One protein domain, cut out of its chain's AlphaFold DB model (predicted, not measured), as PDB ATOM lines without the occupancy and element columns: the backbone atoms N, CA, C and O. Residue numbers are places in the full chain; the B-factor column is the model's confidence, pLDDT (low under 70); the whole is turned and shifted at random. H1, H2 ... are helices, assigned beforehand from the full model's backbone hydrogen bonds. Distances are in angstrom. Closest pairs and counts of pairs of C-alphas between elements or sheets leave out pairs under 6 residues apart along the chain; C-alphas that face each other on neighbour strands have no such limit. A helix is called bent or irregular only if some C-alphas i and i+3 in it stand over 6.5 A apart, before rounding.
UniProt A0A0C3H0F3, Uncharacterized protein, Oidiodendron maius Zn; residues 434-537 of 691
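What this domain is: This is residues 434 to 537 of the 691 residues of an uncharacterized protein of Oidiodendron maius Zn (UniProt A0A0C3H0F3). Four helices packed crosswise make a compact, rounded body: H1, with a kink in it, packs on H2 and also on H4, while H3 packs on H4 through residues 518 to 525 of H4 alone. Long loops join the helices one to the next. The printed part has 104 residues with four named helices, H1, H2, H3 and H4 in that order along the chain, and no named strand; the class is all helix, with 52 residues in the named helices. The radius of gyration of the C-alphas is 13.0 A, and the C-alphas span 36 by 31 by 30 A.

Where its parts are: The printed part begins at Ile 434, and H1 follows at residues 443 to 458, 22.8 A from first to last C-alpha, with C-alpha 443 at (166.837, 253.434, 307.437). H1 has a kink of 31 degrees near residue 450 and is irregular, but only just: C-alphas 448 and 451 are 6.6 A apart. H2 is residues 474 to 481, 10.5 A long, with C-alpha 474 at (173.863, 249.765, 325.199). H3 is residues 496 to 506, 15.2 A long. H4, the longest helix, is residues 518 to 534, 24.3 A long, and its C-alpha 534 is at (173.976, 249.314, 301.346).

How they stand to each other: H1 and H2 form a helical hairpin: they touch, the closest C-alphas being those of Ala 453 and Val 476, 4.6 A apart. Their lines stand at a steep tilt of 45 degrees, and they run opposite ways. H1 touches H4, with the C-alphas of Ile 450 and Leu 526 closest at 6.1 A. These two run opposite ways at a tilt of 38 degrees, only just steep. H4 touches H3 with residues 518 to 525 alone; the closest C-alphas are those of Ser 500 and Leu 518, 5.9 A apart. H3 and H4 run the same way at a steep tilt of 39 degrees. H2 and H4 are near each other, with 5 pairs of C-alphas within 10 A. H3 is apart from H1 and from H2. In H2, H3 and H4 every O i to N i+4 pair is within hydrogen-bond range; in H1, 9 of 12 are.

The domain as a whole: The two C-alphas farthest apart, those of Ser 465 and Lys 537, are 38.4 A from each other. The printed part has no cut. The three links are long: residues 459 to 473 from H1 to H2, residues 482 to 495 from H2 to H3, and 11 residues from H3 to H4. The mean pLDDT of the printed part is 91.6, and it is under 70 at residues 462 to 464 and 512 to 513.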
ATOM      1  N   ILE A 434     157.379 248.320 326.734       89.81
ATOM      2  CA  ILE A 434     158.126 249.424 327.360       89.81
ATOM      3  C   ILE A 434     159.575 249.532 326.864       89.81
ATOM      4  O   ILE A 434     160.162 250.606 326.962       89.81
ATOM      5  N   PHE A 435     160.147 248.437 326.347       92.81
ATOM      6  CA  PHE A 435     161.516 248.391 325.817       92.81
ATOM      7  C   PHE A 435     161.576 248.695 324.322       92.81
ATOM      8  O   PHE A 435     162.644 248.616 323.721       92.81
ATOM      9  N   PHE A 436     160.444 249.006 323.695       94.94
ATOM     10  CA  PHE A 436     160.411 249.416 322.305       94.94
ATOM     11  C   PHE A 436     160.095 250.903 322.195       94.94
ATOM     12  O   PHE A 436     159.213 251.448 322.858       94.94
ATOM     13  N   SER A 437     160.798 251.569 321.286       93.00
ATOM     14  CA  SER A 437     160.450 252.913 320.867       93.00
ATOM     15  C   SER A 437     159.066 252.902 320.221       93.00
ATOM     16  O   SER A 437     158.730 252.041 319.403       93.00
ATOM     17  N   LYS A 438     158.283 253.938 320.527       90.62
ATOM     18  CA  LYS A 438     156.982 254.189 319.895       90.62
ATOM     19  C   LYS A 438     157.073 254.252 318.364       90.62
ATOM     20  O   LYS A 438     156.103 253.936 317.680       90.62
ATOM     21  N   TYR A 439     158.213 254.690 317.829       94.06
ATOM     22  CA  TYR A 439     158.455 254.800 316.393       94.06
ATOM     23  C   TYR A 439     159.622 253.898 315.974       94.06
ATOM     24  O   TYR A 439     160.628 253.848 316.690       94.06
ATOM     25  N   PRO A 440     159.527 253.215 314.821       96.81
ATOM     26  CA  PRO A 440     160.624 252.411 314.303       96.81
ATOM     27  C   PRO A 440     161.817 253.281 313.913       96.81
ATOM     28  O   PRO A 440     161.667 254.434 313.501       96.81
ATOM     29  N   HIS A 441     163.012 252.700 313.965       97.62
ATOM     30  CA  HIS A 441     164.208 253.372 313.465       97.62
ATOM     31  C   HIS A 441     164.144 253.540 311.948       97.62
ATOM     32  O   HIS A 441     163.931 252.582 311.207       97.62
ATOM     33  N   SER A 442     164.380 254.763 311.472       97.19
ATOM     34  CA  SER A 442     164.511 255.030 310.037       97.19
ATOM     35  C   SER A 442     165.695 254.268 309.434       97.19
ATOM     36  O   SER A 442     166.665 253.955 310.129       97.19
ATOM     37  N   ASN A 443     165.693 254.048 308.119       97.00
ATOM     38  CA  ASN A 443     166.837 253.434 307.437       97.00
ATOM     39  C   ASN A 443     168.136 254.244 307.629       97.00
ATOM     40  O   ASN A 443     169.222 253.668 307.710       97.00
ATOM     41  N   ASN A 444     168.051 255.573 307.747       96.19
ATOM     42  CA  ASN A 444     169.202 256.416 308.092       96.19
ATOM     43  C   ASN A 444     169.665 256.234 309.541       96.19
ATOM     44  O   ASN A 444     170.870 256.223 309.788       96.19
ATOM     45  N   THR A 445     168.736 256.074 310.482       97.44
ATOM     46  CA  THR A 445     169.043 255.784 311.888       97.44
ATOM     47  C   THR A 445     169.717 254.419 312.011       97.44
ATOM     48  O   THR A 445     170.800 254.325 312.581       97.44
ATOM     49  N   LEU A 446     169.170 253.383 311.366       98.00
ATOM     50  CA  LEU A 446     169.753 252.038 311.360       98.00
ATOM     51  C   LEU A 446     171.197 252.026 310.840       98.00
ATOM     52  O   LEU A 446     172.054 251.377 311.433       98.00
ATOM     53  N   ARG A 447     171.523 252.792 309.788       97.56
ATOM     54  CA  ARG A 447     172.913 252.900 309.298       97.56
ATOM     55  C   ARG A 447     173.893 253.428 310.346       97.56
ATOM     56  O   ARG A 447     175.068 253.076 310.278       97.56
ATOM     57  N   LYS A 448     173.427 254.276 311.265       97.69
ATOM     58  CA  LYS A 448     174.242 254.841 312.346       97.69
ATOM     59  C   LYS A 448     174.375 253.873 313.520       97.69
ATOM     60  O   LYS A 448     175.460 253.782 314.077       97.69
ATOM     61  N   LEU A 449     173.306 253.143 313.849       98.00
ATOM     62  CA  LEU A 449     173.252 252.252 315.015       98.00
ATOM     63  C   LEU A 449     173.877 250.872 314.771       98.00
ATOM     64  O   LEU A 449     174.482 250.300 315.672       98.00
ATOM     65  N   ILE A 450     173.781 250.335 313.550       98.38
ATOM     66  CA  ILE A 450     174.271 248.981 313.248       98.38
ATOM     67  C   ILE A 450     175.790 248.820 313.469       98.38
ATOM     68  O   ILE A 450     176.180 247.809 314.053       98.38
ATOM     69  N   PRO A 451     176.680 249.735 313.021       98.38
ATOM     70  CA  PRO A 451     178.118 249.538 313.209       98.38
ATOM     71  C   PRO A 451     178.549 249.496 314.689       98.38
ATOM     72  O   PRO A 451     179.243 248.542 315.038       98.38
ATOM     73  N   PRO A 452     178.115 250.427 315.568       97.94
ATOM     74  CA  PRO A 452     178.362 250.326 317.009       97.94
ATOM     75  C   PRO A 452     177.774 249.064 317.652       97.94
ATOM     76  O   PRO A 452     178.450 248.428 318.455       97.94
ATOM     77  N   ALA A 453     176.558 248.651 317.271       97.81
ATOM     78  CA  ALA A 453     175.942 247.422 317.779       97.81
ATOM     79  C   ALA A 453     176.757 246.168 317.412       97.81
ATOM     80  O   ALA A 453     176.998 245.304 318.252       97.81
ATOM     81  N   LEU A 454     177.239 246.083 316.167       97.88
ATOM     82  CA  LEU A 454     178.110 244.991 315.725       97.88
ATOM     83  C   LEU A 454     179.453 244.979 316.456       97.88
ATOM     84  O   LEU A 454     179.989 243.901 316.698       97.88
ATOM     85  N   ASP A 455     180.012 246.147 316.761       97.31
ATOM     86  CA  ASP A 455     181.260 246.248 317.516       97.31
ATOM     87  C   ASP A 455     181.074 245.800 318.970       97.31
ATOM     88  O   ASP A 455     181.836 244.971 319.465       97.31
ATOM     89  N   ALA A 456     179.983 246.227 319.610       95.75
ATOM     90  CA  ALA A 456     179.616 245.791 320.954       95.75
ATOM     91  C   ALA A 456     179.444 244.265 321.042       95.75
ATOM     92  O   ALA A 456     179.960 243.644 321.966       95.75
ATOM     93  N   LEU A 457     178.802 243.637 320.048       94.81
ATOM     94  CA  LEU A 457     178.658 242.177 320.003       94.81
ATOM     95  C   LEU A 457     179.992 241.440 319.809       94.81
ATOM     96  O   LEU A 457     180.114 240.303 320.249       94.81
ATOM     97  N   LYS A 458     181.002 242.038 319.165       94.25
ATOM     98  CA  LYS A 458     182.329 241.399 319.041       94.25
ATOM     99  C   LYS A 458     183.082 241.349 320.366       94.25
ATOM    100  O   LYS A 458     183.863 240.427 320.561       94.25
ATOM    101  N   ASN A 459     182.860 242.342 321.224       89.56
ATOM    102  CA  ASN A 459     183.590 242.528 322.477       89.56
ATOM    103  C   ASN A 459     182.847 241.955 323.697       89.56
ATOM    104  O   ASN A 459     183.318 242.105 324.820       89.56
ATOM    105  N   CYS A 460     181.677 241.347 323.493       85.75
ATOM    106  CA  CYS A 460     180.851 240.788 324.556       85.75
ATOM    107  C   CYS A 460     181.098 239.276 324.668       85.75
ATOM    108  O   CYS A 460     180.951 238.561 323.673       85.75
ATOM    109  N   ASP A 461     181.458 238.804 325.865       77.19
ATOM    110  CA  ASP A 461     181.553 237.372 326.173       77.19
ATOM    111  C   ASP A 461     180.166 236.707 326.045       77.19
ATOM    112  O   ASP A 461     179.137 237.339 326.288       77.19
ATOM    113  N   HIS A 462     180.131 235.449 325.592       66.88
ATOM    114  CA  HIS A 462     178.925 234.767 325.098       66.88
ATOM    115  C   HIS A 462     177.685 234.820 326.032       66.88
ATOM    116  O   HIS A 462     177.770 234.844 327.257       66.88
ATOM    117  N   SER A 463     176.510 234.807 325.386       61.47
ATOM    118  CA  SER A 463     175.191 235.354 325.764       61.47
ATOM    119  C   SER A 463     174.408 234.754 326.934       61.47
ATOM    120  O   SER A 463     173.205 235.010 327.031       61.47
ATOM    121  N   ASP A 464     175.009 233.954 327.808       63.25
ATOM    122  CA  ASP A 464     174.230 233.217 328.821       63.25
ATOM    123  C   ASP A 464     173.651 234.122 329.928       63.25
ATOM    124  O   ASP A 464     172.844 233.687 330.754       63.25
ATOM    125  N   SER A 465     174.031 235.402 329.946       78.69
ATOM    126  CA  SER A 465     173.586 236.391 330.928       78.69
ATOM    127  C   SER A 465     172.355 237.208 330.519       78.69
ATOM    128  O   SER A 465     171.779 237.861 331.387       78.69
ATOM    129  N   TRP A 466     171.911 237.180 329.255       91.56
ATOM    130  CA  TRP A 466     170.815 238.045 328.795       91.56
ATOM    131  C   TRP A 466     169.444 237.465 329.145       91.56
ATOM    132  O   TRP A 466     169.008 236.466 328.570       91.56
ATOM    133  N   ARG A 467     168.733 238.112 330.070       89.69
ATOM    134  CA  ARG A 467     167.383 237.711 330.497       89.69
ATOM    135  C   ARG A 467     166.325 238.714 330.054       89.69
ATOM    136  O   ARG A 467     165.225 238.307 329.686       89.69
ATOM    137  N   LEU A 468     166.664 240.000 330.054       92.19
ATOM    138  CA  LEU A 468     165.809 241.117 329.661       92.19
ATOM    139  C   LEU A 468     166.548 242.076 328.705       92.19
ATOM    140  O   LEU A 468     167.777 242.062 328.655       92.19
ATOM    141  N   PRO A 469     165.836 242.945 327.959       94.38
ATOM    142  CA  PRO A 469     166.468 243.920 327.065       94.38
ATOM    143  C   PRO A 469     167.544 244.805 327.717       94.38
ATOM    144  O   PRO A 469     168.569 245.007 327.073       94.38
ATOM    145  N   PRO A 470     167.404 245.276 328.975       93.94
ATOM    146  CA  PRO A 470     168.457 246.040 329.650       93.94
ATOM    147  C   PRO A 470     169.773 245.285 329.883       93.94
ATOM    148  O   PRO A 470     170.775 245.923 330.185       93.94
ATOM    149  N   ASP A 471     169.788 243.954 329.750       93.31
ATOM    150  CA  ASP A 471     171.016 243.158 329.860       93.31
ATOM    151  C   ASP A 471     171.855 243.202 328.568       93.31
ATOM    152  O   ASP A 471     172.999 242.740 328.544       93.31
ATOM    153  N   LEU A 472     171.288 243.722 327.472       94.19
ATOM    154  CA  LEU A 472     171.996 243.895 326.208       94.19
ATOM    155  C   LEU A 472     173.011 245.041 326.320       94.19
ATOM    156  O   LEU A 472     172.726 246.045 326.968       94.19
ATOM    157  N   PRO A 473     174.163 244.962 325.627       95.69
ATOM    158  CA  PRO A 473     175.066 246.103 325.522       95.69
ATOM    159  C   PRO A 473     174.333 247.341 324.988       95.69
ATOM    160  O   PRO A 473     173.590 247.214 324.012       95.69
ATOM    161  N   ASP A 474     174.590 248.528 325.549       96.00
ATOM    162  CA  ASP A 474     173.863 249.765 325.199       96.00
ATOM    163  C   ASP A 474     173.705 249.995 323.681       96.00
ATOM    164  O   ASP A 474     172.589 250.276 323.240       96.00
ATOM    165  N   PRO A 475     174.743 249.804 322.832       97.94
ATOM    166  CA  PRO A 475     174.585 249.996 321.388       97.94
ATOM    167  C   PRO A 475     173.630 248.988 320.730       97.94
ATOM    168  O   PRO A 475     172.988 249.293 319.724       97.94
ATOM    169  N   VAL A 476     173.544 247.771 321.277       97.38
ATOM    170  CA  VAL A 476     172.618 246.725 320.821       97.38
ATOM    171  C   VAL A 476     171.206 247.037 321.301       97.38
ATOM    172  O   VAL A 476     170.272 246.908 320.512       97.38
ATOM    173  N   LEU A 477     171.050 247.493 322.547       96.88
ATOM    174  CA  LEU A 477     169.760 247.910 323.092       96.88
ATOM    175  C   LEU A 477     169.170 249.081 322.296       96.88
ATOM    176  O   LEU A 477     168.040 248.981 321.828       96.88
ATOM    177  N   GLU A 478     169.952 250.133 322.035       97.00
ATOM    178  CA  GLU A 478     169.503 251.293 321.252       97.00
ATOM    179  C   GLU A 478     169.028 250.874 319.850       97.00
ATOM    180  O   GLU A 478     167.995 251.338 319.363       97.00
ATOM    181  N   TRP A 479     169.734 249.948 319.192       98.38
ATOM    182  CA  TRP A 479     169.266 249.361 317.934       98.38
ATOM    183  C   TRP A 479     167.966 248.558 318.111       98.38
ATOM    184  O   TRP A 479     167.054 248.695 317.284       98.38
ATOM    185  N   PHE A 480     167.885 247.732 319.156       97.88
ATOM    186  CA  PHE A 480     166.776 246.820 319.437       97.88
ATOM    187  C   PHE A 480     165.460 247.566 319.697       97.88
ATOM    188  O   PHE A 480     164.418 247.172 319.167       97.88
ATOM    189  N   GLU A 481     165.511 248.692 320.415       97.38
ATOM    190  CA  GLU A 481     164.346 249.514 320.764       97.38
ATOM    191  C   GLU A 481     163.500 249.903 319.540       97.38
ATOM    192  O   GLU A 481     162.271 249.923 319.600       97.38
ATOM    193  N   GLY A 482     164.110 250.177 318.385       96.69
ATOM    194  CA  GLY A 482     163.368 250.565 317.179       96.69
ATOM    195  C   GLY A 482     162.896 249.407 316.301       96.69
ATOM    196  O   GLY A 482     162.393 249.668 315.207       96.69
ATOM    197  N   GLN A 483     163.054 248.145 316.722       97.25
ATOM    198  CA  GLN A 483     162.750 246.984 315.874       97.25
ATOM    199  C   GLN A 483     161.293 246.506 315.938       97.25
ATOM    200  O   GLN A 483     160.904 245.695 315.092       97.25
ATOM    201  N   LYS A 484     160.460 247.013 316.866       95.69
ATOM    202  CA  LYS A 484     159.063 246.558 317.059       95.69
ATOM    203  C   LYS A 484     158.267 246.495 315.760       95.69
ATOM    204  O   LYS A 484     157.654 245.482 315.465       95.69
ATOM    205  N   TYR A 485     158.307 247.557 314.959       94.81
ATOM    206  CA  TYR A 485     157.557 247.634 313.698       94.81
ATOM    207  C   TYR A 485     158.385 247.255 312.463       94.81
ATOM    208  O   TYR A 485     157.876 247.290 311.341       94.81
ATOM    209  N   ILE A 486     159.651 246.893 312.672       96.06
ATOM    210  CA  ILE A 486     160.590 246.479 311.632       96.06
ATOM    211  C   ILE A 486     160.586 244.955 311.557       96.06
ATOM    212  O   ILE A 486     159.981 244.390 310.651       96.06
ATOM    213  N   LEU A 487     161.198 244.311 312.552       96.12
ATOM    214  CA  LEU A 487     161.387 242.865 312.616       96.12
ATOM    215  C   LEU A 487     160.204 242.174 313.300       96.12
ATOM    216  O   LEU A 487     159.810 241.093 312.887       96.12
ATOM    217  N   PHE A 488     159.585 242.817 314.295       95.19
ATOM    218  CA  PHE A 488     158.565 242.188 315.151       95.19
ATOM    219  C   PHE A 488     157.137 242.667 314.852       95.19
ATOM    220  O   PHE A 488     156.252 242.585 315.700       95.19
ATOM    221  N   SER A 489     156.893 243.185 313.639       90.25
ATOM    222  CA  SER A 489     155.658 243.929 313.331       90.25
ATOM    223  C   SER A 489     154.362 243.130 313.491       90.25
ATOM    224  O   SER A 489     153.314 243.730 313.703       90.25
ATOM    225  N   ASN A 490     154.442 241.799 313.411       87.81
ATOM    226  CA  ASN A 490     153.297 240.889 313.487       87.81
ATOM    227  C   ASN A 490     153.434 239.856 314.619       87.81
ATOM    228  O   ASN A 490     152.723 238.855 314.611       87.81
ATOM    229  N   VAL A 491     154.374 240.054 315.549       91.38
ATOM    230  CA  VAL A 491     154.658 239.090 316.618       91.38
ATOM    231  C   VAL A 491     154.599 239.796 317.965       91.38
ATOM    232  O   VAL A 491     155.220 240.840 318.173       91.38
ATOM    233  N   SER A 492     153.830 239.226 318.892       91.75
ATOM    234  CA  SER A 492     153.873 239.654 320.286       91.75
ATOM    235  C   SER A 492     155.160 239.131 320.909       91.75
ATOM    236  O   SER A 492     155.399 237.928 320.910       91.75
ATOM    237  N   ILE A 493     155.997 240.039 321.402       94.56
ATOM    238  CA  ILE A 493     157.248 239.689 322.070       94.56
ATOM    239  C   ILE A 493     157.002 239.764 323.569       94.56
ATOM    240  O   ILE A 493     156.531 240.785 324.074       94.56
ATOM    241  N   SER A 494     157.312 238.678 324.265       93.88
ATOM    242  CA  SER A 494     157.218 238.559 325.721       93.88
ATOM    243  C   SER A 494     158.485 237.976 326.353       93.88
ATOM    244  O   SER A 494     158.627 237.963 327.575       93.88
ATOM    245  N   SER A 495     159.413 237.493 325.525       95.38
ATOM    246  CA  SER A 495     160.676 236.898 325.940       95.38
ATOM    247  C   SER A 495     161.719 236.955 324.819       95.38
ATOM    248  O   SER A 495     161.397 237.115 323.639       95.38
ATOM    249  N   PHE A 496     162.984 236.719 325.167       95.12
ATOM    250  CA  PHE A 496     164.048 236.506 324.183       95.12
ATOM    251  C   PHE A 496     163.905 235.215 323.363       95.12
ATOM    252  O   PHE A 496     164.488 235.114 322.281       95.12
ATOM    253  N   SER A 497     163.109 234.247 323.827       94.19
ATOM    254  CA  SER A 497     162.750 233.077 323.020       94.19
ATOM    255  C   SER A 497     161.906 233.492 321.812       94.19
ATOM    256  O   SER A 497     162.192 233.063 320.695       94.19
ATOM    257  N   ASP A 498     160.936 234.394 322.006       94.88
ATOM    258  CA  ASP A 498     160.090 234.918 320.920       94.88
ATOM    259  C   ASP A 498     160.934 235.691 319.899       94.88
ATOM    260  O   ASP A 498     160.793 235.513 318.689       94.88
ATOM    261  N   VAL A 499     161.873 236.505 320.400       95.31
ATOM    262  CA  VAL A 499     162.857 237.218 319.573       95.31
ATOM    263  C   VAL A 499     163.692 236.230 318.761       95.31
ATOM    264  O   VAL A 499     163.819 236.388 317.549       95.31
ATOM    265  N   SER A 500     164.239 235.194 319.401       94.44
ATOM    266  CA  SER A 500     165.093 234.203 318.731       94.44
ATOM    267  C   SER A 500     164.332 233.443 317.643       94.44
ATOM    268  O   SER A 500     164.857 233.235 316.545       94.44
ATOM    269  N   HIS A 501     163.083 233.067 317.930       92.81
ATOM    270  CA  HIS A 501     162.203 232.392 316.985       92.81
ATOM    271  C   HIS A 501     161.929 233.268 315.756       92.81
ATOM    272  O   HIS A 501     162.128 232.830 314.620       92.81
ATOM    273  N   GLU A 502     161.545 234.527 315.971       94.56
ATOM    274  CA  GLU A 502     161.211 235.434 314.874       94.56
ATOM    275  C   GLU A 502     162.442 235.823 314.040       94.56
ATOM    276  O   GLU A 502     162.371 235.858 312.810       94.56
ATOM    277  N   LEU A 503     163.605 236.032 314.666       94.50
ATOM    278  CA  LEU A 503     164.855 236.280 313.938       94.50
ATOM    279  C   LEU A 503     165.280 235.080 313.090       94.50
ATOM    280  O   LEU A 503     165.706 235.261 311.947       94.50
ATOM    281  N   SER A 504     165.117 233.863 313.616       92.81
ATOM    282  CA  SER A 504     165.417 232.634 312.874       92.81
ATOM    283  C   SER A 504     164.522 232.476 311.641       92.81
ATOM    284  O   SER A 504     164.971 231.971 310.615       92.81
ATOM    285  N   ARG A 505     163.273 232.957 311.714       91.06
ATOM    286  CA  ARG A 505     162.325 232.979 310.589       91.06
ATOM    287  C   ARG A 505     162.701 234.004 309.513       91.06
ATOM    288  O   ARG A 505     162.428 233.782 308.337       91.06
ATOM    289  N   ILE A 506     163.259 235.148 309.912       91.31
ATOM    290  CA  ILE A 506     163.609 236.255 309.007       91.31
ATOM    291  C   ILE A 506     164.912 235.980 308.249       91.31
ATOM    292  O   ILE A 506     165.034 236.327 307.073       91.31
ATOM    293  N   LEU A 507     165.900 235.385 308.914       91.69
ATOM    294  CA  LEU A 507     167.232 235.186 308.357       91.69
ATOM    295  C   LEU A 507     167.251 234.046 307.314       91.69
ATOM    296  O   LEU A 507     167.003 232.888 307.654       91.69
ATOM    297  N   PRO A 508     167.578 234.333 306.038       81.31
ATOM    298  CA  PRO A 508     167.575 233.320 304.989       81.31
ATOM    299  C   PRO A 508     168.720 232.314 305.173       81.31
ATOM    300  O   PRO A 508     169.870 232.702 305.375       81.31
ATOM    301  N   GLY A 509     168.418 231.020 305.025       77.50
ATOM    302  CA  GLY A 509     169.422 229.946 305.018       77.50
ATOM    303  C   GLY A 509     169.812 229.391 306.392       77.50
ATOM    304  O   GLY A 509     170.787 228.648 306.485       77.50
ATOM    305  N   LEU A 510     169.069 229.721 307.450       73.19
ATOM    306  CA  LEU A 510     169.201 229.047 308.740       73.19
ATOM    307  C   LEU A 510     168.528 227.673 308.696       73.19
ATOM    308  O   LEU A 510     167.333 227.577 308.427       73.19
ATOM    309  N   GLU A 511     169.281 226.605 308.977       72.44
ATOM    310  CA  GLU A 511     168.681 225.290 309.215       72.44
ATOM    311  C   GLU A 511     167.807 225.367 310.479       72.44
ATOM    312  O   GLU A 511     168.344 225.645 311.556       72.44
ATOM    313  N   PRO A 512     166.493 225.086 310.401       63.22
ATOM    314  CA  PRO A 512     165.568 225.258 311.528       63.22
ATOM    315  C   PRO A 512     165.877 224.364 312.742       63.22
ATOM    316  O   PRO A 512     165.316 224.571 313.813       63.22
ATOM    317  N   ASN A 513     166.784 223.391 312.601       65.69
ATOM    318  CA  ASN A 513     167.046 222.358 313.605       65.69
ATOM    319  C   ASN A 513     168.303 222.591 314.459       65.69
ATOM    320  O   ASN A 513     168.600 221.758 315.315       65.69
ATOM    321  N   LYS A 514     169.060 223.679 314.255       74.81
ATOM    322  CA  LYS A 514     170.209 224.009 315.118       74.81
ATOM    323  C   LYS A 514     169.890 225.232 315.978       74.81
ATOM    324  O   LYS A 514     169.800 226.327 315.421       74.81
ATOM    325  N   PRO A 515     169.733 225.078 317.307       75.31
ATOM    326  CA  PRO A 515     169.532 226.219 318.187       75.31
ATOM    327  C   PRO A 515     170.772 227.113 318.117       75.31
ATOM    328  O   PRO A 515     171.877 226.691 318.458       75.31
ATOM    329  N   LYS A 516     170.591 228.336 317.620       84.69
ATOM    330  CA  LYS A 516     171.619 229.375 317.659       84.69
ATOM    331  C   LYS A 516     171.469 230.184 318.937       84.69
ATOM    332  O   LYS A 516     170.353 230.420 319.396       84.69
ATOM    333  N   LEU A 517     172.596 230.628 319.481       90.88
ATOM    334  CA  LEU A 517     172.594 231.579 320.582       90.88
ATOM    335  C   LEU A 517     172.005 232.911 320.100       90.88
ATOM    336  O   LEU A 517     172.208 233.319 318.953       90.88
ATOM    337  N   LEU A 518     171.289 233.609 320.984       93.00
ATOM    338  CA  LEU A 518     170.664 234.897 320.664       93.00
ATOM    339  C   LEU A 518     171.691 235.925 320.159       93.00
ATOM    340  O   LEU A 518     171.398 236.710 319.260       93.00
ATOM    341  N   HIS A 519     172.911 235.889 320.697       93.81
ATOM    342  CA  HIS A 519     174.021 236.728 320.243       93.81
ATOM    343  C   HIS A 519     174.367 236.512 318.769       93.81
ATOM    344  O   HIS A 519     174.466 237.488 318.020       93.81
ATOM    345  N   ASP A 520     174.449 235.257 318.325       92.25
ATOM    346  CA  ASP A 520     174.714 234.935 316.923       92.25
ATOM    347  C   ASP A 520     173.562 235.402 316.026       92.25
ATOM    348  O   ASP A 520     173.800 235.975 314.961       92.25
ATOM    349  N   LEU A 521     172.313 235.243 316.482       94.31
ATOM    350  CA  LEU A 521     171.133 235.730 315.764       94.31
ATOM    351  C   LEU A 521     171.142 237.258 315.618       94.31
ATOM    352  O   LEU A 521     170.905 237.762 314.518       94.31
ATOM    353  N   PHE A 522     171.470 238.005 316.678       96.06
ATOM    354  CA  PHE A 522     171.619 239.463 316.610       96.06
ATOM    355  C   PHE A 522     172.747 239.889 315.672       96.06
ATOM    356  O   PHE A 522     172.571 240.794 314.853       96.06
ATOM    357  N   LYS A 523     173.894 239.211 315.724       95.69
ATOM    358  CA  LYS A 523     175.013 239.488 314.822       95.69
ATOM    359  C   LYS A 523     174.627 239.252 313.360       95.69
ATOM    360  O   LYS A 523     174.922 240.087 312.501       95.69
ATOM    361  N   GLU A 524     173.944 238.150 313.068       95.62
ATOM    362  CA  GLU A 524     173.511 237.806 311.713       95.62
ATOM    363  C   GLU A 524     172.454 238.776 311.174       95.62
ATOM    364  O   GLU A 524     172.604 239.255 310.044       95.62
ATOM    365  N   ILE A 525     171.441 239.150 311.971       96.81
ATOM    366  CA  ILE A 525     170.416 240.112 311.530       96.81
ATOM    367  C   ILE A 525     170.990 241.513 311.328       96.81
ATOM    368  O   ILE A 525     170.651 242.166 310.340       96.81
ATOM    369  N   LEU A 526     171.924 241.959 312.172       97.69
ATOM    370  CA  LEU A 526     172.616 243.236 311.986       97.69
ATOM    371  C   LEU A 526     173.442 243.248 310.690       97.69
ATOM    372  O   LEU A 526     173.377 244.215 309.926       97.69
ATOM    373  N   ILE A 527     174.175 242.168 310.388       96.81
ATOM    374  CA  ILE A 527     174.912 242.026 309.118       96.81
ATOM    375  C   ILE A 527     173.943 242.023 307.930       96.81
ATOM    376  O   ILE A 527     174.211 242.667 306.910       96.81
ATOM    377  N   TYR A 528     172.817 241.316 308.047       95.56
ATOM    378  CA  TYR A 528     171.792 241.255 307.010       95.56
ATOM    379  C   TYR A 528     171.164 242.630 306.741       95.56
ATOM    380  O   TYR A 528     171.119 243.071 305.586       95.56
ATOM    381  N   GLN A 529     170.767 243.359 307.789       96.00
ATOM    382  CA  GLN A 529     170.271 244.733 307.682       96.00
ATOM    383  C   GLN A 529     171.333 245.655 307.070       96.00
ATOM    384  O   GLN A 529     171.023 246.420 306.157       96.00
ATOM    385  N   GLN A 530     172.603 245.545 307.483       97.00
ATOM    386  CA  GLN A 530     173.693 246.356 306.932       97.00
ATOM    387  C   GLN A 530     173.891 246.120 305.429       97.00
ATOM    388  O   GLN A 530     174.035 247.079 304.666       97.00
ATOM    389  N   LYS A 531     173.893 244.855 304.987       95.56
ATOM    390  CA  LYS A 531     174.005 244.489 303.565       95.56
ATOM    391  C   LYS A 531     172.812 245.010 302.767       95.56
ATOM    392  O   LYS A 531     173.007 245.632 301.725       95.56
ATOM    393  N   SER A 532     171.600 244.827 303.284       93.56
ATOM    394  CA  SER A 532     170.370 245.308 302.651       93.56
ATOM    395  C   SER A 532     170.369 246.834 302.509       93.56
ATOM    396  O   SER A 532     170.133 247.358 301.421       93.56
ATOM    397  N   LEU A 533     170.749 247.565 303.561       94.69
ATOM    398  CA  LEU A 533     170.806 249.031 303.564       94.69
ATOM    399  C   LEU A 533     171.875 249.609 302.627       94.69
ATOM    400  O   LEU A 533     171.688 250.724 302.129       94.69
ATOM    401  N   LYS A 534     172.971 248.890 302.344       93.75
ATOM    402  CA  LYS A 534     173.976 249.314 301.346       93.75
ATOM    403  C   LYS A 534     173.392 249.406 299.933       93.75
ATOM    404  O   LYS A 534     173.831 250.242 299.146       93.75
ATOM    405  N   ASN A 535     172.374 248.602 299.630       88.56
ATOM    406  CA  ASN A 535     171.740 248.571 298.312       88.56
ATOM    407  C   ASN A 535     170.649 249.645 298.137       88.56
ATOM    408  O   ASN A 535     170.215 249.908 297.015       88.56
ATOM    409  N   VAL A 536     170.228 250.314 299.215       89.81
ATOM    410  CA  VAL A 536     169.165 251.330 299.180       89.81
ATOM    411  C   VAL A 536     169.755 252.730 298.948       89.81
ATOM    412  O   VAL A 536     170.237 253.378 299.877       89.81
ATOM    413  N   LYS A 537     169.680 253.233 297.707       86.56
ATOM    414  CA  LYS A 537     170.228 254.548 297.281       86.56
ATOM    415  C   LYS A 537     169.203 255.693 297.228       86.56
ATOM    416  O   LYS A 537     169.382 256.680 296.522       86.56
TER     417      LYS A 537